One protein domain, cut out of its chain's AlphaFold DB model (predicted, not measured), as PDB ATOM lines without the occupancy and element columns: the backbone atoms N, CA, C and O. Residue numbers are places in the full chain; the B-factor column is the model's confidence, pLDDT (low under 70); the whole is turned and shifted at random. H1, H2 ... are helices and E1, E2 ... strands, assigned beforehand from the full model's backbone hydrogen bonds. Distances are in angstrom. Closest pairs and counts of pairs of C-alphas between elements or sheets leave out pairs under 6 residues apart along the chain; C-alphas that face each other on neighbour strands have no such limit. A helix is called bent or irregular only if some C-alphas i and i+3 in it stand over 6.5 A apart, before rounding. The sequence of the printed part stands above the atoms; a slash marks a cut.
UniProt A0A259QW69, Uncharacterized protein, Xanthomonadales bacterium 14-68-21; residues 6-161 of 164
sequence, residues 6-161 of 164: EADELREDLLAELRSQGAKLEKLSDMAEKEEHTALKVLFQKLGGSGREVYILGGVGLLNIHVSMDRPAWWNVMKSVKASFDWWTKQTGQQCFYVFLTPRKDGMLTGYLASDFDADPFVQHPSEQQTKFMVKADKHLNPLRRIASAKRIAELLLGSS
ATOM      1  N   GLU A   6      48.715 -18.649 273.901       80.12
ATOM      2  CA  GLU A   6      47.947 -17.409 274.050       80.12
ATOM      3  C   GLU A   6      46.937 -17.199 272.899       80.12
ATOM      4  O   GLU A   6      45.834 -16.703 273.108       80.12
ATOM      5  N   ALA A   7      47.279 -17.579 271.659       80.19
ATOM      6  CA  ALA A   7      46.363 -17.433 270.526       80.19
ATOM      7  C   ALA A   7      45.241 -18.472 270.569       80.19
ATOM      8  O   ALA A   7      44.110 -18.182 270.176       80.19
ATOM      9  N   ASP A   8      45.555 -19.674 271.052       84.94
ATOM     10  CA  ASP A   8      44.555 -20.704 271.289       84.94
ATOM     11  C   ASP A   8      43.612 -20.295 272.434       84.94
ATOM     12  O   ASP A   8      42.402 -20.384 272.248       84.94
ATOM     13  N   GLU A   9      44.124 -19.746 273.541       86.12
ATOM     14  CA  GLU A   9      43.321 -19.231 274.666       86.12
ATOM     15  C   GLU A   9      42.323 -18.152 274.223       86.12
ATOM     16  O   GLU A   9      41.121 -18.301 274.426       86.12
ATOM     17  N   LEU A  10      42.784 -17.119 273.509       86.19
ATOM     18  CA  LEU A  10      41.914 -16.041 273.014       86.19
ATOM     19  C   LEU A  10      40.799 -16.542 272.086       86.19
ATOM     20  O   LEU A  10      39.691 -15.997 272.068       86.19
ATOM     21  N   ARG A  11      41.096 -17.559 271.271       89.31
ATOM     22  CA  ARG A  11      40.096 -18.189 270.409       89.31
ATOM     23  C   ARG A  11      39.096 -18.980 271.245       89.31
ATOM     24  O   ARG A  11      37.896 -18.844 271.016       89.31
ATOM     25  N   GLU A  12      39.574 -19.795 272.181       90.25
ATOM     26  CA  GLU A  12      38.702 -20.589 273.045       90.25
ATOM     27  C   GLU A  12      37.809 -19.709 273.924       90.25
ATOM     28  O   GLU A  12      36.642 -20.054 274.090       90.25
ATOM     29  N   ASP A  13      38.273 -18.541 274.373       90.62
ATOM     30  CA  ASP A  13      37.449 -17.563 275.095       90.62
ATOM     31  C   ASP A  13      36.251 -17.090 274.261       90.62
ATOM     32  O   ASP A  13      35.114 -17.066 274.740       90.62
ATOM     33  N   LEU A  14      36.468 -16.755 272.982       92.56
ATOM     34  CA  LEU A  14      35.367 -16.394 272.083       92.56
ATOM     35  C   LEU A  14      34.419 -17.575 271.843       92.56
ATOM     36  O   LEU A  14      33.199 -17.397 271.839       92.56
ATOM     37  N   LEU A  15      34.956 -18.776 271.629       93.62
ATOM     38  CA  LEU A  15      34.137 -19.968 271.406       93.62
ATOM     39  C   LEU A  15      33.326 -20.336 272.655       93.62
ATOM     40  O   LEU A  15      32.172 -20.743 272.533       93.62
ATOM     41  N   ALA A  16      33.903 -20.192 273.848       93.38
ATOM     42  CA  ALA A  16      33.225 -20.400 275.121       93.38
ATOM     43  C   ALA A  16      32.071 -19.410 275.297       93.38
ATOM     44  O   ALA A  16      30.982 -19.812 275.695       93.38
ATOM     45  N   GLU A  17      32.279 -18.151 274.925       94.25
ATOM     46  CA  GLU A  17      31.251 -17.119 275.011       94.25
ATOM     47  C   GLU A  17      30.119 -17.309 273.990       94.25
ATOM     48  O   GLU A  17      28.950 -17.119 274.309       94.25
ATOM     49  N   LEU A  18      30.423 -17.772 272.776       94.06
ATOM     50  CA  LEU A  18      29.382 -18.191 271.833       94.06
ATOM     51  C   LEU A  18      28.558 -19.356 272.415       94.06
ATOM     52  O   LEU A  18      27.327 -19.326 272.390       94.06
ATOM     53  N   ARG A  19      29.220 -20.375 272.984       94.50
ATOM     54  CA  ARG A  19      28.547 -21.538 273.595       94.50
ATOM     55  C   ARG A  19      27.724 -21.165 274.828       94.50
ATOM     56  O   ARG A  19      26.637 -21.711 274.999       94.50
ATOM     57  N   SER A  20      28.203 -20.246 275.669       94.12
ATOM     58  CA  SER A  20      27.479 -19.780 276.862       94.12
ATOM     59  C   SER A  20      26.161 -19.088 276.495       94.12
ATOM     60  O   SER A  20      25.191 -19.169 277.246       94.12
ATOM     61  N   GLN A  21      26.099 -18.499 275.298       92.38
ATOM     62  CA  GLN A  21      24.899 -17.907 274.702       92.38
ATOM     63  C   GLN A  21      24.055 -18.912 273.889       92.38
ATOM     64  O   GLN A  21      23.124 -18.523 273.187       92.38
ATOM     65  N   GLY A  22      24.344 -20.215 273.984       89.38
ATOM     66  CA  GLY A  22      23.561 -21.287 273.359       89.38
ATOM     67  C   GLY A  22      23.935 -21.607 271.908       89.38
ATOM     68  O   GLY A  22      23.231 -22.377 271.250       89.38
ATOM     69  N   ALA A  23      25.036 -21.054 271.394       92.00
ATOM     70  CA  ALA A  23      25.473 -21.322 270.033       92.00
ATOM     71  C   ALA A  23      25.910 -22.778 269.825       92.00
ATOM     72  O   ALA A  23      26.680 -23.342 270.607       92.00
ATOM     73  N   LYS A  24      25.500 -23.354 268.691       91.88
ATOM     74  CA  LYS A  24      26.053 -24.614 268.182       91.88
ATOM     75  C   LYS A  24      27.216 -24.301 267.247       91.88
ATOM     76  O   LYS A  24      27.013 -23.672 266.211       91.88
ATOM     77  N   LEU A  25      28.415 -24.720 267.638       92.94
ATOM     78  CA  LEU A  25      29.659 -24.486 266.910       92.94
ATOM     79  C   LEU A  25      30.308 -25.810 266.539       92.94
ATOM     80  O   LEU A  25      30.613 -26.612 267.422       92.94
ATOM     81  N   GLU A  26      30.590 -25.992 265.256       92.44
ATOM     82  CA  GLU A  26      31.316 -27.153 264.747       92.44
ATOM     83  C   GLU A  26      32.494 -26.695 263.897       92.44
ATOM     84  O   GLU A  26      32.367 -25.814 263.045       92.44
ATOM     85  N   LYS A  27      33.672 -27.265 264.143       91.50
ATOM     86  CA  LYS A  27      34.865 -26.937 263.369       91.50
ATOM     87  C   LYS A  27      34.823 -27.686 262.040       91.50
ATOM     88  O   LYS A  27      34.595 -28.893 262.013       91.50
ATOM     89  N   LEU A  28      35.097 -26.992 260.933       90.94
ATOM     90  CA  LEU A  28      34.987 -27.602 259.603       90.94
ATOM     91  C   LEU A  28      35.962 -28.764 259.374       90.94
ATOM     92  O   LEU A  28      35.644 -29.661 258.599       90.94
ATOM     93  N   SER A  29      37.117 -28.785 260.047       87.44
ATOM     94  CA  SER A  29      38.025 -29.941 260.003       87.44
ATOM     95  C   SER A  29      37.345 -31.216 260.496       87.44
ATOM     96  O   SER A  29      37.476 -32.260 259.870       87.44
ATOM     97  N   ASP A  30      36.568 -31.106 261.569       90.31
ATOM     98  CA  ASP A  30      35.950 -32.244 262.246       90.31
ATOM     99  C   ASP A  30      34.708 -32.715 261.472       90.31
ATOM    100  O   ASP A  30      34.364 -33.897 261.460       90.31
ATOM    101  N   MET A  31      34.042 -31.785 260.780       89.00
ATOM    102  CA  MET A  31      32.934 -32.089 259.872       89.00
ATOM    103  C   MET A  31      33.415 -32.756 258.583       89.00
ATOM    104  O   MET A  31      32.766 -33.673 258.087       89.00
ATOM    105  N   ALA A  32      34.575 -32.354 258.056       87.69
ATOM    106  CA  ALA A  32      35.158 -32.951 256.855       87.69
ATOM    107  C   ALA A  32      35.398 -34.466 256.985       87.69
ATOM    108  O   ALA A  32      35.335 -35.193 255.992       87.69
ATOM    109  N   GLU A  33      35.686 -34.943 258.196       86.94
ATOM    110  CA  GLU A  33      35.897 -36.366 258.481       86.94
ATOM    111  C   GLU A  33      34.594 -37.175 258.418       86.94
ATOM    112  O   GLU A  33      34.625 -38.350 258.049       86.94
ATOM    113  N   LYS A  34      33.458 -36.537 258.721       89.12
ATOM    114  CA  LYS A  34      32.128 -37.159 258.821       89.12
ATOM    115  C   LYS A  34      31.261 -36.952 257.577       89.12
ATOM    116  O   LYS A  34      30.229 -37.596 257.447       89.12
ATOM    117  N   GLU A  35      31.658 -36.047 256.686       91.62
ATOM    118  CA  GLU A  35      30.883 -35.677 255.503       91.62
ATOM    119  C   GLU A  35      30.958 -36.748 254.400       91.62
ATOM    120  O   GLU A  35      32.047 -37.173 253.982       91.62
ATOM    121  N   GLU A  36      29.786 -37.143 253.901       88.38
ATOM    122  CA  GLU A  36      29.613 -38.133 252.832       88.38
ATOM    123  C   GLU A  36      29.510 -37.465 251.455       88.38
ATOM    124  O   GLU A  36      29.942 -38.031 250.447       88.38
ATOM    125  N   HIS A  37      29.000 -36.229 251.388       89.56
ATOM    126  CA  HIS A  37      28.864 -35.500 250.136       89.56
ATOM    127  C   HIS A  37      30.219 -34.964 249.649       89.56
ATOM    128  O   HIS A  37      30.766 -33.997 250.187       89.56
ATOM    129  N   THR A  38      30.740 -35.534 248.558       88.81
ATOM    130  CA  THR A  38      32.094 -35.263 248.036       88.81
ATOM    131  C   THR A  38      32.425 -33.775 247.892       88.81
ATOM    132  O   THR A  38      33.504 -33.345 248.295       88.81
ATOM    133  N   ALA A  39      31.511 -32.954 247.359       85.06
ATOM    134  CA  ALA A  39      31.785 -31.526 247.168       85.06
ATOM    135  C   ALA A  39      31.874 -30.749 248.496       85.06
ATOM    136  O   ALA A  39      32.705 -29.849 248.625       85.06
ATOM    137  N   LEU A  40      31.055 -31.117 249.489       85.31
ATOM    138  CA  LEU A  40      31.060 -30.482 250.809       85.31
ATOM    139  C   LEU A  40      32.285 -30.926 251.596       85.31
ATOM    140  O   LEU A  40      32.982 -30.093 252.163       85.31
ATOM    141  N   LYS A  41      32.634 -32.211 251.510       87.81
ATOM    142  CA  LYS A  41      33.866 -32.752 252.077       87.81
ATOM    143  C   LYS A  41      35.099 -32.004 251.577       87.81
ATOM    144  O   LYS A  41      35.903 -31.549 252.385       87.81
ATOM    145  N   VAL A  42      35.232 -31.810 250.263       86.81
ATOM    146  CA  VAL A  42      36.357 -31.059 249.675       86.81
ATOM    147  C   VAL A  42      36.371 -29.608 250.160       86.81
ATOM    148  O   VAL A  42      37.435 -29.077 250.488       86.81
ATOM    149  N   LEU A  43      35.207 -28.959 250.247       86.62
ATOM    150  CA  LEU A  43      35.103 -27.604 250.784       86.62
ATOM    151  C   LEU A  43      35.544 -27.539 252.251       86.62
ATOM    152  O   LEU A  43      36.349 -26.678 252.604       86.62
ATOM    153  N   PHE A  44      35.049 -28.447 253.090       89.88
ATOM    154  CA  PHE A  44      35.369 -28.507 254.512       89.88
ATOM    155  C   PHE A  44      36.839 -28.842 254.746       89.88
ATOM    156  O   PHE A  44      37.464 -28.216 255.589       89.88
ATOM    157  N   GLN A  45      37.444 -29.720 253.943       87.12
ATOM    158  CA  GLN A  45      38.892 -29.960 253.975       87.12
ATOM    159  C   GLN A  45      39.684 -28.711 253.573       87.12
ATOM    160  O   GLN A  45      40.683 -28.362 254.205       87.12
ATOM    161  N   LYS A  46      39.232 -27.996 252.535       85.06
ATOM    162  CA  LYS A  46      39.880 -26.762 252.080       85.06
ATOM    163  C   LYS A  46      39.801 -25.665 253.145       85.06
ATOM    164  O   LYS A  46      40.801 -24.992 253.397       85.06
ATOM    165  N   LEU A  47      38.639 -25.480 253.767       84.06
ATOM    166  CA  LEU A  47      38.411 -24.456 254.788       84.06
ATOM    167  C   LEU A  47      38.966 -24.849 256.165       84.06
ATOM    168  O   LEU A  47      39.492 -23.994 256.865       84.06
ATOM    169  N   GLY A  48      38.919 -26.129 256.526       78.62
ATOM    170  CA  GLY A  48      39.464 -26.699 257.761       78.62
ATOM    171  C   GLY A  48      40.976 -26.947 257.728       78.62
ATOM    172  O   GLY A  48      41.547 -27.391 258.721       78.62
ATOM    173  N   GLY A  49      41.638 -26.657 256.603       72.88
ATOM    174  CA  GLY A  49      43.087 -26.757 256.462       72.88
ATOM    175  C   GLY A  49      43.857 -25.849 257.430       72.88
ATOM    176  O   GLY A  49      43.350 -24.841 257.928       72.88
ATOM    177  N   SER A  50      45.119 -26.202 257.680       60.75
ATOM    178  CA  SER A  50      45.981 -25.570 258.685       60.75
ATOM    179  C   SER A  50      45.952 -24.035 258.667       60.75
ATOM    180  O   SER A  50      46.264 -23.408 257.655       60.75
ATOM    181  N   GLY A  51      45.643 -23.440 259.826       65.19
ATOM    182  CA  GLY A  51      45.724 -21.995 260.077       65.19
ATOM    183  C   GLY A  51      44.500 -21.178 259.654       65.19
ATOM    184  O   GLY A  51      44.555 -19.952 259.708       65.19
ATOM    185  N   ARG A  52      43.414 -21.830 259.216       73.31
ATOM    186  CA  ARG A  52      42.192 -21.153 258.759       73.31
ATOM    187  C   ARG A  52      41.059 -21.135 259.785       73.31
ATOM    188  O   ARG A  52      40.117 -20.405 259.547       73.31
ATOM    189  N   GLU A  53      41.141 -21.890 260.886       84.50
ATOM    190  CA  GLU A  53      40.176 -21.901 262.012       84.50
ATOM    191  C   GLU A  53      38.739 -21.497 261.611       84.50
ATOM    192  O   GLU A  53      38.224 -20.450 262.013       84.50
ATOM    193  N   VAL A  54      38.133 -22.302 260.727       90.38
ATOM    194  CA  VAL A  54      36.779 -22.060 260.217       90.38
ATOM    195  C   VAL A  54      35.776 -22.931 260.963       90.38
ATOM    196  O   VAL A  54      35.964 -24.146 261.079       90.38
ATOM    197  N   TYR A  55      34.699 -22.305 261.421       93.44
ATOM    198  CA  TYR A  55      33.608 -22.927 262.159       93.44
ATOM    199  C   TYR A  55      32.286 -22.718 261.424       93.44
ATOM    200  O   TYR A  55      32.079 -21.673 260.809       93.44
ATOM    201  N   ILE A  56      31.379 -23.683 261.525       92.62
ATOM    202  CA  ILE A  56      29.952 -23.464 261.300       92.62
ATOM    203  C   ILE A  56      29.341 -23.013 262.624       92.62
ATOM    204  O   ILE A  56      29.469 -23.695 263.641       92.62
ATOM    205  N   LEU A  57      28.673 -21.863 262.593       92.19
ATOM    206  CA  LEU A  57      27.828 -21.338 263.654       92.19
ATOM    207  C   LEU A  57      26.364 -21.559 263.255       92.19
ATOM    208  O   LEU A  57      25.859 -20.927 262.324       92.19
ATOM    209  N   GLY A  58      25.686 -22.476 263.946       88.06
ATOM    210  CA  GLY A  58      24.302 -22.844 263.647       88.06
ATOM    211  C   GLY A  58      23.361 -21.636 263.677       88.06
ATOM    212  O   GLY A  58      23.377 -20.865 264.631       88.06
ATOM    213  N   GLY A  59      22.546 -21.472 262.631       83.81
ATOM    214  CA  GLY A  59      21.630 -20.332 262.488       83.81
ATOM    215  C   GLY A  59      22.283 -19.023 262.022       83.81
ATOM    216  O   GLY A  59      21.577 -18.032 261.848       83.81
ATOM    217  N   VAL A  60      23.601 -19.008 261.795       87.50
ATOM    218  CA  VAL A  60      24.343 -17.837 261.295       87.50
ATOM    219  C   VAL A  60      25.054 -18.167 259.979       87.50
ATOM    220  O   VAL A  60      24.781 -17.540 258.957       87.50
ATOM    221  N   GLY A  61      25.914 -19.189 259.980       90.75
ATOM    222  CA  GLY A  61      26.679 -19.632 258.813       90.75
ATOM    223  C   GLY A  61      28.150 -19.877 259.142       90.75
ATOM    224  O   GLY A  61      28.447 -20.523 260.144       90.75
ATOM    225  N   LEU A  62      29.081 -19.414 258.301       92.75
ATOM    226  CA  LEU A  62      30.516 -19.678 258.487       92.75
ATOM    227  C   LEU A  62      31.224 -18.566 259.260       92.75
ATOM    228  O   LEU A  62      31.013 -17.386 259.006       92.75
ATOM    229  N   LEU A  63      32.141 -18.950 260.144       93.12
ATOM    230  CA  LEU A  63      33.035 -18.048 260.862       93.12
ATOM    231  C   LEU A  63      34.484 -18.412 260.560       93.12
ATOM    232  O   LEU A  63      34.912 -19.517 260.880       93.12
ATOM    233  N   ASN A  64      35.262 -17.491 260.003       91.31
ATOM    234  CA  ASN A  64      36.718 -17.598 259.938       91.31
ATOM    235  C   ASN A  64      37.316 -16.782 261.086       91.31
ATOM    236  O   ASN A  64      37.267 -15.554 261.052       91.31
ATOM    237  N   ILE A  65      37.870 -17.454 262.098       89.75
ATOM    238  CA  ILE A  65      38.468 -16.786 263.258       89.75
ATOM    239  C   ILE A  65      39.974 -16.657 263.042       89.75
ATOM    240  O   ILE A  65      40.676 -17.639 262.817       89.75
ATOM    241  N   HIS A  66      40.497 -15.441 263.129       86.50
ATOM    242  CA  HIS A  66      41.918 -15.161 262.995       86.50
ATOM    243  C   HIS A  66      42.438 -14.409 264.216       86.50
ATOM    244  O   HIS A  66      41.911 -13.356 264.561       86.50
ATOM    245  N   VAL A  67      43.507 -14.907 264.837       82.50
ATOM    246  CA  VAL A  67      44.161 -14.243 265.970       82.50
ATOM    247  C   VAL A  67      45.433 -13.550 265.483       82.50
ATOM    248  O   VAL A  67      46.384 -14.188 265.042       82.50
ATOM    249  N   SER A  68      45.459 -12.222 265.578       75.06
ATOM    250  CA  SER A  68      46.498 -11.345 265.019       75.06
ATOM    251  C   SER A  68      47.875 -11.474 265.690       75.06
ATOM    252  O   SER A  68      48.807 -10.770 265.294       75.06
ATOM    253  N   MET A  69      48.027 -12.334 266.700       64.75
ATOM    254  CA  MET A  69      49.339 -12.642 267.286       64.75
ATOM    255  C   MET A  69      50.256 -13.367 266.302       64.75
ATOM    256  O   MET A  69      51.478 -13.221 266.362       64.75
ATOM    257  N   ASP A  70      49.671 -14.053 265.321       55.59
ATOM    258  CA  ASP A  70      50.389 -14.821 264.311       55.59
ATOM    259  C   ASP A  70      50.802 -13.972 263.100       55.59
ATOM    260  O   ASP A  70      50.373 -14.205 261.973       55.59
ATOM    261  N   ARG A  71      51.723 -13.022 263.316       55.88
ATOM    262  CA  ARG A  71      52.411 -12.234 262.266       55.88
ATOM    263  C   ARG A  71      51.467 -11.434 261.311       55.88
ATOM    264  O   ARG A  71      50.265 -11.644 261.236       55.88
ATOM    265  N   PRO A  72      51.997 -10.470 260.534       57.12
ATOM    266  CA  PRO A  72      51.259  -9.637 259.550       57.12
ATOM    267  C   PRO A  72      50.594 -10.351 258.336       57.12
ATOM    268  O   PRO A  72      50.516  -9.783 257.246       57.12
ATOM    269  N   ALA A  73      50.093 -11.583 258.493       63.41
ATOM    270  CA  ALA A  73      49.575 -12.425 257.406       63.41
ATOM    271  C   ALA A  73      48.044 -12.534 257.323       63.41
ATOM    272  O   ALA A  73      47.544 -13.190 256.402       63.41
ATOM    273  N   TRP A  74      47.313 -11.878 258.229       75.38
ATOM    274  CA  TRP A  74      45.850 -11.945 258.335       75.38
ATOM    275  C   TRP A  74      45.137 -11.768 256.982       75.38
ATOM    276  O   TRP A  74      44.309 -12.595 256.610       75.38
ATOM    277  N   TRP A  75      45.553 -10.786 256.173       79.62
ATOM    278  CA  TRP A  75      44.953 -10.510 254.863       79.62
ATOM    279  C   TRP A  75      45.006 -11.685 253.887       79.62
ATOM    280  O   TRP A  75      44.028 -11.978 253.202       79.62
ATOM    281  N   ASN A  76      46.125 -12.409 253.836       77.19
ATOM    282  CA  ASN A  76      46.248 -13.542 252.919       77.19
ATOM    283  C   ASN A  76      45.465 -14.761 253.396       77.19
ATOM    284  O   ASN A  76      44.964 -15.515 252.561       77.19
ATOM    285  N   VAL A  77      45.327 -14.941 254.713       76.75
ATOM    286  CA  VAL A  77      44.452 -15.976 255.272       76.75
ATOM    287  C   VAL A  77      43.018 -15.711 254.826       76.75
ATOM    288  O   VAL A  77      42.417 -16.590 254.202       76.75
ATOM    289  N   MET A  78      42.520 -14.485 255.008       80.31
ATOM    290  CA  MET A  78      41.171 -14.127 254.569       80.31
ATOM    291  C   MET A  78      40.985 -14.277 253.057       80.31
ATOM    292  O   MET A  78      40.021 -14.894 252.601       80.31
ATOM    293  N   LYS A  79      41.920 -13.743 252.254       83.06
ATOM    294  CA  LYS A  79      41.857 -13.833 250.789       83.06
ATOM    295  C   LYS A  79      41.820 -15.291 250.330       83.06
ATOM    296  O   LYS A  79      41.123 -15.615 249.373       83.06
ATOM    297  N   SER A  80      42.522 -16.183 251.035       83.19
ATOM    298  CA  SER A  80      42.526 -17.615 250.720       83.19
ATOM    299  C   SER A  80      41.190 -18.318 250.976       83.19
ATOM    300  O   SER A  80      40.925 -19.335 250.330       83.19
ATOM    301  N   VAL A  81      40.349 -17.794 251.877       87.19
ATOM    302  CA  VAL A  81      39.031 -18.378 252.186       87.19
ATOM    303  C   VAL A  81      37.870 -17.661 251.491       87.19
ATOM    304  O   VAL A  81      36.824 -18.280 251.314       87.19
ATOM    305  N   LYS A  82      38.052 -16.418 251.013       89.00
ATOM    306  CA  LYS A  82      36.987 -15.606 250.390       89.00
ATOM    307  C   LYS A  82      36.223 -16.321 249.282       89.00
ATOM    308  O   LYS A  82      35.013 -16.439 249.382       89.00
ATOM    309  N   ALA A  83      36.904 -16.890 248.290       89.06
ATOM    310  CA  ALA A  83      36.213 -17.583 247.198       89.06
ATOM    311  C   ALA A  83      35.327 -18.748 247.688       89.06
ATOM    312  O   ALA A  83      34.303 -19.055 247.087       89.06
ATOM    313  N   SER A  84      35.721 -19.405 248.784       89.56
ATOM    314  CA  SER A  84      34.943 -20.479 249.402       89.56
ATOM    315  C   SER A  84      33.776 -19.947 250.245       89.56
ATOM    316  O   SER A  84      32.725 -20.580 250.256       89.56
ATOM    317  N   PHE A  85      33.930 -18.787 250.888       91.31
ATOM    318  CA  PHE A  85      32.848 -18.085 251.589       91.31
ATOM    319  C   PHE A  85      31.810 -17.534 250.608       91.31
ATOM    320  O   PHE A  85      30.629 -17.820 250.759       91.31
ATOM    321  N   ASP A  86      32.241 -16.852 249.545       90.38
ATOM    322  CA  ASP A  86      31.356 -16.338 248.492       90.38
ATOM    323  C   ASP A  86      30.553 -17.480 247.845       90.38
ATOM    324  O   ASP A  86      29.347 -17.364 247.618       90.38
ATOM    325  N   TRP A  87      31.210 -18.620 247.586       88.94
ATOM    326  CA  TRP A  87      30.534 -19.823 247.104       88.94
ATOM    327  C   TRP A  87      29.500 -20.333 248.114       88.94
ATOM    328  O   TRP A  87      28.363 -20.575 247.718       88.94
ATOM    329  N   TRP A  88      29.860 -20.457 249.398       88.50
ATOM    330  CA  TRP A  88      28.949 -20.924 250.449       88.50
ATOM    331  C   TRP A  88      27.720 -20.029 250.572       88.50
ATOM    332  O   TRP A  88      26.601 -20.530 250.478       88.50
ATOM    333  N   THR A  89      27.921 -18.716 250.701       90.50
ATOM    334  CA  THR A  89      26.844 -17.723 250.776       90.50
ATOM    335  C   THR A  89      25.922 -17.830 249.564       90.50
ATOM    336  O   THR A  89      24.702 -17.839 249.713       90.50
ATOM    337  N   LYS A  90      26.480 -17.993 248.356       90.31
ATOM    338  CA  LYS A  90      25.688 -18.168 247.131       90.31
ATOM    339  C   LYS A  90      24.875 -19.467 247.119       90.31
ATOM    340  O   LYS A  90      23.780 -19.469 246.567       90.31
ATOM    341  N   GLN A  91      25.408 -20.567 247.655       88.12
ATOM    342  CA  GLN A  91      24.712 -21.861 247.656       88.12
ATOM    343  C   GLN A  91      23.654 -21.973 248.759       88.12
ATOM    344  O   GLN A  91      22.620 -22.594 248.539       88.12
ATOM    345  N   THR A  92      23.919 -21.420 249.942       87.12
ATOM    346  CA  THR A  92      23.106 -21.668 251.145       87.12
ATOM    347  C   THR A  92      22.282 -20.463 251.585       87.12
ATOM    348  O   THR A  92      21.381 -20.613 252.405       87.12
ATOM    349  N   GLY A  93      22.604 -19.263 251.093       87.88
ATOM    350  CA  GLY A  93      22.050 -18.005 251.595       87.88
ATOM    351  C   GLY A  93      22.519 -17.635 253.008       87.88
ATOM    352  O   GLY A  93      22.085 -16.616 253.540       87.88
ATOM    353  N   GLN A  94      23.389 -18.438 253.628       88.56
ATOM    354  CA  GLN A  94      23.891 -18.181 254.976       88.56
ATOM    355  C   GLN A  94      25.040 -17.179 254.958       88.56
ATOM    356  O   GLN A  94      25.845 -17.143 254.025       88.56
ATOM    357  N   GLN A  95      25.136 -16.387 256.021       89.00
ATOM    358  CA  GLN A  95      26.163 -15.365 256.142       89.00
ATOM    359  C   GLN A  95      27.519 -15.988 256.474       89.00
ATOM    360  O   GLN A  95      27.620 -17.018 257.140       89.00
ATOM    361  N   CYS A  96      28.581 -15.335 256.018       91.62
ATOM    362  CA  CYS A  96      29.937 -15.693 256.390       91.62
ATOM    363  C   CYS A  96      30.608 -14.493 257.054       91.62
ATOM    364  O   CYS A  96      30.535 -13.381 256.535       91.62
ATOM    365  N   PHE A  97      31.279 -14.724 258.178       92.00
ATOM    366  CA  PHE A  97      31.970 -13.685 258.927       92.00
ATOM    367  C   PHE A  97      33.450 -13.992 259.063       92.00
ATOM    368  O   PHE A  97      33.867 -15.120 259.330       92.00
ATOM    369  N   TYR A  98      34.244 -12.941 258.953       90.00
ATOM    370  CA  TYR A  98      35.635 -12.923 259.347       90.00
ATOM    371  C   TYR A  98      35.737 -12.254 260.714       90.00
ATOM    372  O   TYR A  98      35.307 -11.111 260.892       90.00
ATOM    373  N   VAL A  99      36.308 -12.969 261.678       90.44
ATOM    374  CA  VAL A  99      36.506 -12.498 263.047       90.44
ATOM    375  C   VAL A  99      37.995 -12.293 263.274       90.44
ATOM    376  O   VAL A  99      38.762 -13.254 263.273       90.44
ATOM    377  N   PHE A 100      38.414 -11.052 263.503       87.62
ATOM    378  CA  PHE A 100      39.804 -10.728 263.834       87.62
ATOM    379  C   PHE A 100      39.913 -10.504 265.320       87.62
ATOM    380  O   PHE A 100      39.268  -9.605 265.843       87.62
ATOM    381  N   LEU A 101      40.750 -11.285 265.982       87.88
ATOM    382  CA  LEU A 101      41.040 -11.167 267.397       87.88
ATOM    383  C   LEU A 101      42.421 -10.548 267.566       87.88
ATOM    384  O   LEU A 101      43.419 -11.057 267.058       87.88
ATOM    385  N   THR A 102      42.479  -9.427 268.264       82.69
ATOM    386  CA  THR A 102      43.712  -8.722 268.605       82.69
ATOM    387  C   THR A 102      43.862  -8.715 270.125       82.69
ATOM    388  O   THR A 102      42.980  -8.173 270.805       82.69
ATOM    389  N   PRO A 103      44.948  -9.283 270.682       76.62
ATOM    390  CA  PRO A 103      45.216  -9.169 272.112       76.62
ATOM    391  C   PRO A 103      45.417  -7.702 272.487       76.62
ATOM    392  O   PRO A 103      45.959  -6.901 271.713       76.62
ATOM    393  N   ARG A 104      45.022  -7.344 273.703       74.94
ATOM    394  CA  ARG A 104      45.423  -6.087 274.331       74.94
ATOM    395  C   ARG A 104      46.594  -6.328 275.278       74.94
ATOM    396  O   ARG A 104      46.811  -7.428 275.770       74.94
ATOM    397  N   LYS A 105      47.321  -5.252 275.587       69.62
ATOM    398  CA  LYS A 105      48.442  -5.267 276.546       69.62
ATOM    399  C   LYS A 105      48.031  -5.655 277.974       69.62
ATOM    400  O   LYS A 105      48.895  -6.011 278.760       69.62
ATOM    401  N   ASP A 106      46.748  -5.542 278.306       70.94
ATOM    402  CA  ASP A 106      46.160  -5.910 279.599       70.94
ATOM    403  C   ASP A 106      45.574  -7.335 279.609       70.94
ATOM    404  O   ASP A 106      44.855  -7.688 280.539       70.94
ATOM    405  N   GLY A 107      45.849  -8.144 278.580       65.56
ATOM    406  CA  GLY A 107      45.337  -9.512 278.456       65.56
ATOM    407  C   GLY A 107      43.881  -9.602 277.992       65.56
ATOM    408  O   GLY A 107      43.389 -10.698 277.755       65.56
ATOM    409  N   MET A 108      43.176  -8.478 277.811       68.69
ATOM    410  CA  MET A 108      41.806  -8.501 277.297       68.69
ATOM    411  C   MET A 108      41.770  -8.687 275.775       68.69
ATOM    412  O   MET A 108      42.592  -8.154 275.028       68.69
ATOM    413  N   LEU A 109      40.744  -9.379 275.286       77.88
ATOM    414  CA  LEU A 109      40.504  -9.544 273.859       77.88
ATOM    415  C   LEU A 109      39.806  -8.313 273.264       77.88
ATOM    416  O   LEU A 109      38.804  -7.823 273.785       77.88
ATOM    417  N   THR A 110      40.302  -7.853 272.119       83.75
ATOM    418  CA  THR A 110      39.536  -6.994 271.204       83.75
ATOM    419  C   THR A 110      39.355  -7.693 269.880       83.75
ATOM    420  O   THR A 110      40.144  -8.568 269.531       83.75
ATOM    421  N   GLY A 111      38.353  -7.282 269.117       88.38
ATOM    422  CA  GLY A 111      38.232  -7.793 267.770       88.38
ATOM    423  C   GLY A 111      37.477  -6.920 266.800       88.38
ATOM    424  O   GLY A 111      37.043  -5.816 267.120       88.38
ATOM    425  N   TYR A 112      37.364  -7.441 265.590       90.12
ATOM    426  CA  TYR A 112      36.661  -6.838 264.472       90.12
ATOM    427  C   TYR A 112      35.846  -7.926 263.781       90.12
ATOM    428  O   TYR A 112      36.280  -9.078 263.714       90.12
ATOM    429  N   LEU A 113      34.682  -7.547 263.265       90.00
ATOM    430  CA  LEU A 113      33.803  -8.412 262.491       90.00
ATOM    431  C   LEU A 113      33.656  -7.833 261.097       90.00
ATOM    432  O   LEU A 113      33.323  -6.660 260.979       90.00
ATOM    433  N   ALA A 114      33.875  -8.655 260.077       89.06
ATOM    434  CA  ALA A 114      33.606  -8.299 258.693       89.06
ATOM    435  C   ALA A 114      32.759  -9.375 258.021       89.06
ATOM    436  O   ALA A 114      32.990 -10.560 258.250       89.06
ATOM    437  N   SER A 115      31.826  -8.980 257.161       86.00
ATOM    438  CA  SER A 115      31.073  -9.902 256.297       86.00
ATOM    439  C   SER A 115      31.594  -9.925 254.857       86.00
ATOM    440  O   SER A 115      31.381 -10.893 254.137       86.00
ATOM    441  N   ASP A 116      32.296  -8.871 254.437       83.50
ATOM    442  CA  ASP A 116      32.990  -8.775 253.152       83.50
ATOM    443  C   ASP A 116      34.164  -7.792 253.270       83.50
ATOM    444  O   ASP A 116      34.255  -7.034 254.238       83.50
ATOM    445  N   PHE A 117      35.069  -7.790 252.294       81.69
ATOM    446  CA  PHE A 117      36.208  -6.872 252.264       81.69
ATOM    447  C   PHE A 117      35.796  -5.453 251.884       81.69
ATOM    448  O   PHE A 117      36.438  -4.502 252.319       81.69
ATOM    449  N   ASP A 118      34.710  -5.296 251.129       80.50
ATOM    450  CA  ASP A 118      34.153  -3.985 250.771       80.50
ATOM    451  C   ASP A 118      33.284  -3.378 251.886       80.50
ATOM    452  O   ASP A 118      32.797  -2.254 251.768       80.50
ATOM    453  N   ALA A 119      33.085  -4.121 252.977       79.62
ATOM    454  CA  ALA A 119      32.248  -3.723 254.092       79.62
ATOM    455  C   ALA A 119      33.067  -3.233 255.295       79.62
ATOM    456  O   ALA A 119      34.287  -3.392 255.399       79.62
ATOM    457  N   ASP A 120      32.350  -2.654 256.254       74.19
ATOM    458  CA  ASP A 120      32.876  -2.409 257.590       74.19
ATOM    459  C   ASP A 120      33.455  -3.720 258.168       74.19
ATOM    460  O   ASP A 120      32.810  -4.766 258.027       74.19
ATOM    461  N   PRO A 121      34.678  -3.714 258.741       85.19
ATOM    462  CA  PRO A 121      35.424  -2.598 259.322       85.19
ATOM    463  C   PRO A 121      36.669  -2.181 258.517       85.19
ATOM    464  O   PRO A 121      37.587  -1.575 259.079       85.19
ATOM    465  N   PHE A 122      36.753  -2.511 257.228       84.12
ATOM    466  CA  PHE A 122      37.915  -2.178 256.403       84.12
ATOM    467  C   PHE A 122      37.926  -0.694 256.011       84.12
ATOM    468  O   PHE A 122      36.944  -0.171 255.496       84.12
ATOM    469  N   VAL A 123      39.054  -0.008 256.231       84.12
ATOM    470  CA  VAL A 123      39.261   1.386 255.766       84.12
ATOM    471  C   VAL A 123      40.111   1.465 254.507       84.12
ATOM    472  O   VAL A 123      40.012   2.421 253.745       84.12
ATOM    473  N   GLN A 124      40.967   0.468 254.296       80.81
ATOM    474  CA  GLN A 124      41.839   0.391 253.136       80.81
ATOM    475  C   GLN A 124      42.180  -1.062 252.841       80.81
ATOM    476  O   GLN A 124      42.610  -1.801 253.729       80.81
ATOM    477  N   HIS A 125      42.089  -1.451 251.572       81.62
ATOM    478  CA  HIS A 125      42.563  -2.755 251.129       81.62
ATOM    479  C   HIS A 125      44.088  -2.753 250.971       81.62
ATOM    480  O   HIS A 125      44.659  -1.793 250.445       81.62
ATOM    481  N   PRO A 126      44.771  -3.816 251.413       82.06
ATOM    482  CA  PRO A 126      46.164  -4.060 251.075       82.06
ATOM    483  C   PRO A 126      46.396  -4.045 249.563       82.06
ATOM    484  O   PRO A 126      45.619  -4.626 248.804       82.06
ATOM    485  N   SER A 127      47.468  -3.385 249.120       78.56
ATOM    486  CA  SER A 127      47.791  -3.304 247.692       78.56
ATOM    487  C   SER A 127      48.330  -4.632 247.163       78.56
ATOM    488  O   SER A 127      48.886  -5.439 247.910       78.56
ATOM    489  N   GLU A 128      48.231  -4.851 245.851       72.69
ATOM    490  CA  GLU A 128      48.713  -6.085 245.209       72.69
ATOM    491  C   GLU A 128      50.218  -6.334 245.410       72.69
ATOM    492  O   GLU A 128      50.665  -7.478 245.409       72.69
ATOM    493  N   GLN A 129      50.994  -5.268 245.626       70.00
ATOM    494  CA  GLN A 129      52.443  -5.321 245.841       70.00
ATOM    495  C   GLN A 129      52.833  -5.609 247.304       70.00
ATOM    496  O   GLN A 129      54.007  -5.853 247.592       70.00
ATOM    497  N   GLN A 130      51.887  -5.578 248.252       72.56
ATOM    498  CA  GLN A 130      52.176  -5.861 249.658       72.56
ATOM    499  C   GLN A 130      52.345  -7.363 249.902       72.56
ATOM    500  O   GLN A 130      51.488  -8.187 249.586       72.56
ATOM    501  N   THR A 131      53.464  -7.733 250.527       68.06
ATOM    502  CA  THR A 131      53.730  -9.131 250.875       68.06
ATOM    503  C   THR A 131      52.952  -9.562 252.118       68.06
ATOM    504  O   THR A 131      52.607  -8.754 252.982       68.06
ATOM    505  N   LYS A 132      52.766 -10.880 252.275       65.62
ATOM    506  CA  LYS A 132      52.101 -11.504 253.435       65.62
ATOM    507  C   LYS A 132      52.707 -11.206 254.802       65.62
ATOM    508  O   LYS A 132      52.150 -11.638 255.796       65.62
ATOM    509  N   PHE A 133      53.858 -10.547 254.857       66.50
ATOM    510  CA  PHE A 133      54.524 -10.193 256.104       66.50
ATOM    511  C   PHE A 133      54.544  -8.681 256.358       66.50
ATOM    512  O   PHE A 133      55.171  -8.232 257.311       66.50
ATOM    513  N   MET A 134      53.891  -7.882 255.515       68.50
ATOM    514  CA  MET A 134      53.890  -6.421 255.637       68.50
ATOM    515  C   MET A 134      52.512  -5.842 255.947       68.50
ATOM    516  O   MET A 134      52.415  -4.662 256.285       68.50
ATOM    517  N   VAL A 135      51.455  -6.651 255.872       72.81
ATOM    518  CA  VAL A 135      50.087  -6.179 256.078       72.81
ATOM    519  C   VAL A 135      49.761  -6.146 257.569       72.81
ATOM    520  O   VAL A 135      49.392  -7.151 258.177       72.81
ATOM    521  N   LYS A 136      49.889  -4.969 258.182       72.62
ATOM    522  CA  LYS A 136      49.541  -4.766 259.594       72.62
ATOM    523  C   LYS A 136      48.068  -4.377 259.739       72.62
ATOM    524  O   LYS A 136      47.624  -3.432 259.101       72.62
ATOM    525  N   ALA A 137      47.316  -5.098 260.568       72.69
ATOM    526  CA  ALA A 137      45.869  -4.904 260.714       72.69
ATOM    527  C   ALA A 137      45.479  -3.476 261.155       72.69
ATOM    528  O   ALA A 137      44.468  -2.946 260.706       72.69
ATOM    529  N   ASP A 138      46.314  -2.823 261.965       74.75
ATOM    530  CA  ASP A 138      46.109  -1.469 262.495       74.75
ATOM    531  C   ASP A 138      45.982  -0.370 261.427       74.75
ATOM    532  O   ASP A 138      45.315   0.632 261.669       74.75
ATOM    533  N   LYS A 139      46.587  -0.553 260.249       78.00
ATOM    534  CA  LYS A 139      46.489   0.395 259.125       78.00
ATOM    535  C   LYS A 139      45.274   0.175 258.226       78.00
ATOM    536  O   LYS A 139      44.942   1.049 257.436       78.00
ATOM    537  N   HIS A 140      44.656  -0.998 258.308       83.00
ATOM    538  CA  HIS A 140      43.650  -1.458 257.349       83.00
ATOM    539  C   HIS A 140      42.261  -1.641 257.977       83.00
ATOM    540  O   HIS A 140      41.271  -1.709 257.250       83.00
ATOM    541  N   LEU A 141      42.177  -1.675 259.309       85.88
ATOM    542  CA  LEU A 141      40.935  -1.777 260.071       85.88
ATOM    543  C   LEU A 141      40.597  -0.448 260.748       85.88
ATOM    544  O   LEU A 141      41.472   0.213 261.307       85.88
ATOM    545  N   ASN A 142      39.319  -0.077 260.736       87.81
ATOM    546  CA  ASN A 142      38.824   1.137 261.373       87.81
ATOM    547  C   ASN A 142      38.883   1.011 262.907       87.81
ATOM    548  O   ASN A 142      38.106   0.236 263.470       87.81
ATOM    549  N   PRO A 143      39.694   1.812 263.627       86.31
ATOM    550  CA  PRO A 143      39.762   1.737 265.086       86.31
ATOM    551  C   PRO A 143      38.417   1.976 265.789       86.31
ATOM    552  O   PRO A 143      38.205   1.436 266.872       86.31
ATOM    553  N   LEU A 144      37.500   2.735 265.175       87.44
ATOM    554  CA  LEU A 144      36.167   3.024 265.724       87.44
ATOM    555  C   LEU A 144      35.224   1.816 265.699       87.44
ATOM    556  O   LEU A 144      34.200   1.818 266.376       87.44
ATOM    557  N   ARG A 145      35.556   0.785 264.918       89.38
ATOM    558  CA  ARG A 145      34.773  -0.452 264.790       89.38
ATOM    559  C   ARG A 145      35.298  -1.582 265.656       89.38
ATOM    560  O   ARG A 145      34.812  -2.705 265.585       89.38
ATOM    561  N   ARG A 146      36.306  -1.289 266.475       89.69
ATOM    562  CA  ARG A 146      36.873  -2.246 267.410       89.69
ATOM    563  C   ARG A 146      35.833  -2.636 268.454       89.69
ATOM    564  O   ARG A 146      35.262  -1.786 269.133       89.69
ATOM    565  N   ILE A 147      35.651  -3.935 268.626       90.88
ATOM    566  CA  ILE A 147      34.762  -4.528 269.615       90.88
ATOM    567  C   ILE A 147      35.597  -4.898 270.841       90.88
ATOM    568  O   ILE A 147      36.629  -5.560 270.730       90.88
ATOM    569  N   ALA A 148      35.175  -4.422 272.012       87.00
ATOM    570  CA  ALA A 148      35.993  -4.413 273.223       87.00
ATOM    571  C   ALA A 148      35.937  -5.698 274.072       87.00
ATOM    572  O   ALA A 148      36.551  -5.726 275.136       87.00
ATOM    573  N   SER A 149      35.199  -6.730 273.648       88.94
ATOM    574  CA  SER A 149      35.111  -8.004 274.372       88.94
ATOM    575  C   SER A 149      34.619  -9.154 273.490       88.94
ATOM    576  O   SER A 149      33.853  -8.936 272.549       88.94
ATOM    577  N   ALA A 150      34.997 -10.387 273.847       89.56
ATOM    578  CA  ALA A 150      34.474 -11.616 273.237       89.56
ATOM    579  C   ALA A 150      32.943 -11.697 273.336       89.56
ATOM    580  O   ALA A 150      32.275 -12.007 272.353       89.56
ATOM    581  N   LYS A 151      32.387 -11.301 274.488       91.50
ATOM    582  CA  LYS A 151      30.939 -11.229 274.725       91.50
ATOM    583  C   LYS A 151      30.217 -10.383 273.697       91.50
ATOM    584  O   LYS A 151      29.245 -10.837 273.101       91.50
ATOM    585  N   ARG A 152      30.719  -9.178 273.433       91.75
ATOM    586  CA  ARG A 152      30.079  -8.297 272.459       91.75
ATOM    587  C   ARG A 152      30.219  -8.822 271.028       91.75
ATOM    588  O   ARG A 152      29.308  -8.630 270.231       91.75
ATOM    589  N   ILE A 153      31.330  -9.484 270.698       92.38
ATOM    590  CA  ILE A 153      31.505 -10.152 269.397       92.38
ATOM    591  C   ILE A 153      30.460 -11.266 269.235       92.38
ATOM    592  O   ILE A 153      29.786 -11.311 268.210       92.38
ATOM    593  N   ALA A 154      30.293 -12.118 270.249       92.62
ATOM    594  CA  ALA A 154      29.304 -13.192 270.248       92.62
ATOM    595  C   ALA A 154      27.867 -12.660 270.108       92.62
ATOM    596  O   ALA A 154      27.133 -13.127 269.242       92.62
ATOM    597  N   GLU A 155      27.504 -11.622 270.873       92.50
ATOM    598  CA  GLU A 155      26.193 -10.961 270.774       92.50
ATOM    599  C   GLU A 155      25.913 -10.446 269.354       92.50
ATOM    600  O   GLU A 155      24.807 -10.602 268.843       92.50
ATOM    601  N   LEU A 156      26.908  -9.832 268.705       91.44
ATOM    602  CA  LEU A 156      26.762  -9.316 267.342       91.44
ATOM    603  C   LEU A 156      26.615 -10.444 266.316       91.44
ATOM    604  O   LEU A 156      25.768 -10.346 265.432       91.44
ATOM    605  N   LEU A 157      27.400 -11.517 266.439       91.38
ATOM    606  CA  LEU A 157      27.306 -12.680 265.552       91.38
ATOM    607  C   LEU A 157      25.940 -13.366 265.660       91.38
ATOM    608  O   LEU A 157      25.320 -13.657 264.641       91.38
ATOM    609  N   LEU A 158      25.450 -13.582 266.882       90.12
ATOM    610  CA  LEU A 158      24.167 -14.246 267.129       90.12
ATOM    611  C   LEU A 158      22.966 -13.336 266.839       90.12
ATOM    612  O   LEU A 158      21.930 -13.808 266.381       90.12
ATOM    613  N   GLY A 159      23.109 -12.024 267.039       84.56
ATOM    614  CA  GLY A 159      22.100 -11.032 266.661       84.56
ATOM    615  C   GLY A 159      21.991 -10.787 265.152       84.56
ATOM    616  O   GLY A 159      21.042 -10.139 264.719       84.56
ATOM    617  N   SER A 160      22.940 -11.293 264.355       70.69
ATOM    618  CA  SER A 160      22.931 -11.190 262.887       70.69
ATOM    619  C   SER A 160      22.140 -12.312 262.201       70.69
ATOM    620  O   SER A 160      21.988 -12.288 260.979       70.69
ATOM    621  N   SER A 161      21.619 -13.287 262.956       57.22
ATOM    622  CA  SER A 161      20.743 -14.325 262.413       57.22
ATOM    623  C   SER A 161      19.486 -13.706 261.789       57.22
ATOM    624  O   SER A 161      18.835 -12.880 262.438       57.22
TER     625      SER A 161
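Overview. This is residues 6 to 161 of the 164 residues of an uncharacterized protein of Xanthomonadales bacterium 14-68-21 (UniProt A0A259QW69). A strongly twisted sheet of five strands lies between helices, with the long, kinked H4 over one face and H1 and H6 over the other. H2 and H3 form a helical hairpin at one end that only grazes the sheet, and a long stretch with no named element, residues 115 to 136, leads from E5 to the short H5. The 156 printed residues include six named helices and five named strands in the order H1 E1 H2 H3 E2 E3 H4 E4 E5 H5 H6; the sheet runs E1 E2 E3 E4 E5 and is mixed. The class is mixed, helices and strands, and the whole is compact, with a radius of gyration of the C-alphas of 15.0 A and spans of 43 by 39 by 27 A.

Arrangement. In the sheet, E3, residues 61 to 67, and E4, residues 95 to 103, are parallel, with N 64 and O 97 2.8 A apart. E2, residues 54 to 57, forms an antiparallel hairpin with E3, with N 55 and O 63 at 2.8 A. Edge strand E1, residues 25 to 27, is antiparallel to E2, with N 26 and O 56 at 3.0 A. Edge strand E5, residues 109 to 114, forms an antiparallel hairpin with E4, with N 100 and O 112 at 2.9 A. H4, residues 71 to 92, is on the sheet at a height of 8.7 A, over E3 and E4 and along the strands, at 2 degrees to E3 on the local plane; E3, H4 and E4 make a strand-helix-strand unit, two parallel neighbour strands with a helix between, with a right-handed crossover. H6, residues 150 to 159, is on the opposite face at a height of 8.1 A. With H1, residues 6 to 20, also on that face, there are three layers, helices on both faces of the sheet. H1 touches H6 with its residues 13 to 18 alone, at a steep tilt of 45 degrees, the same way; their closest C-alphas are those of Leu 14 and Ala 150, 5.0 A apart. H2, residues 28 to 34, and H3, residues 38 to 47, are a helical hairpin, closest at the C-alphas of Ala 32 and Lys 41, 5.0 A. H5, residues 137 to 140, is close to but not clearly touching H4, the closest C-alphas being those of Pro 72 and Ala 137, 7.3 A. Every O i to N i+4 pair is within hydrogen-bond range in H1, H3 and H6, against 14 of 18 in H4 and 1 of 3 in H2, which has 3 of 4 O i to N i+3 pairs within range; H5 is too short for an O i to N i+4 pair.

Along the chain. H4 is 32.7 A from first to last C-alpha, with a kink of 40 degrees near residue 83; it is irregular, C-alphas 72 and 75 being 7.9 A apart. E4 measures 25.6 A, H1 20.8 A and E3 19.6 A. H1 begins at C-alpha 6 (47.947, -17.409, 274.050), E4 at C-alpha 95 (26.163, -15.365, 256.142), and H6 ends at C-alpha 159 (22.100, -11.032, 266.661).

Size, cuts and confidence. The two C-alphas farthest apart are those of Thr 38 and Asp 106, 45.3 A. The printed part has no cut, and the link from E5 to H5, with 22 residues, is long. The mean pLDDT of the printed part is 83.9; residues 50 to 51, 69 to 73, 105, 107 to 108, 131 to 134 and 161 are under 70.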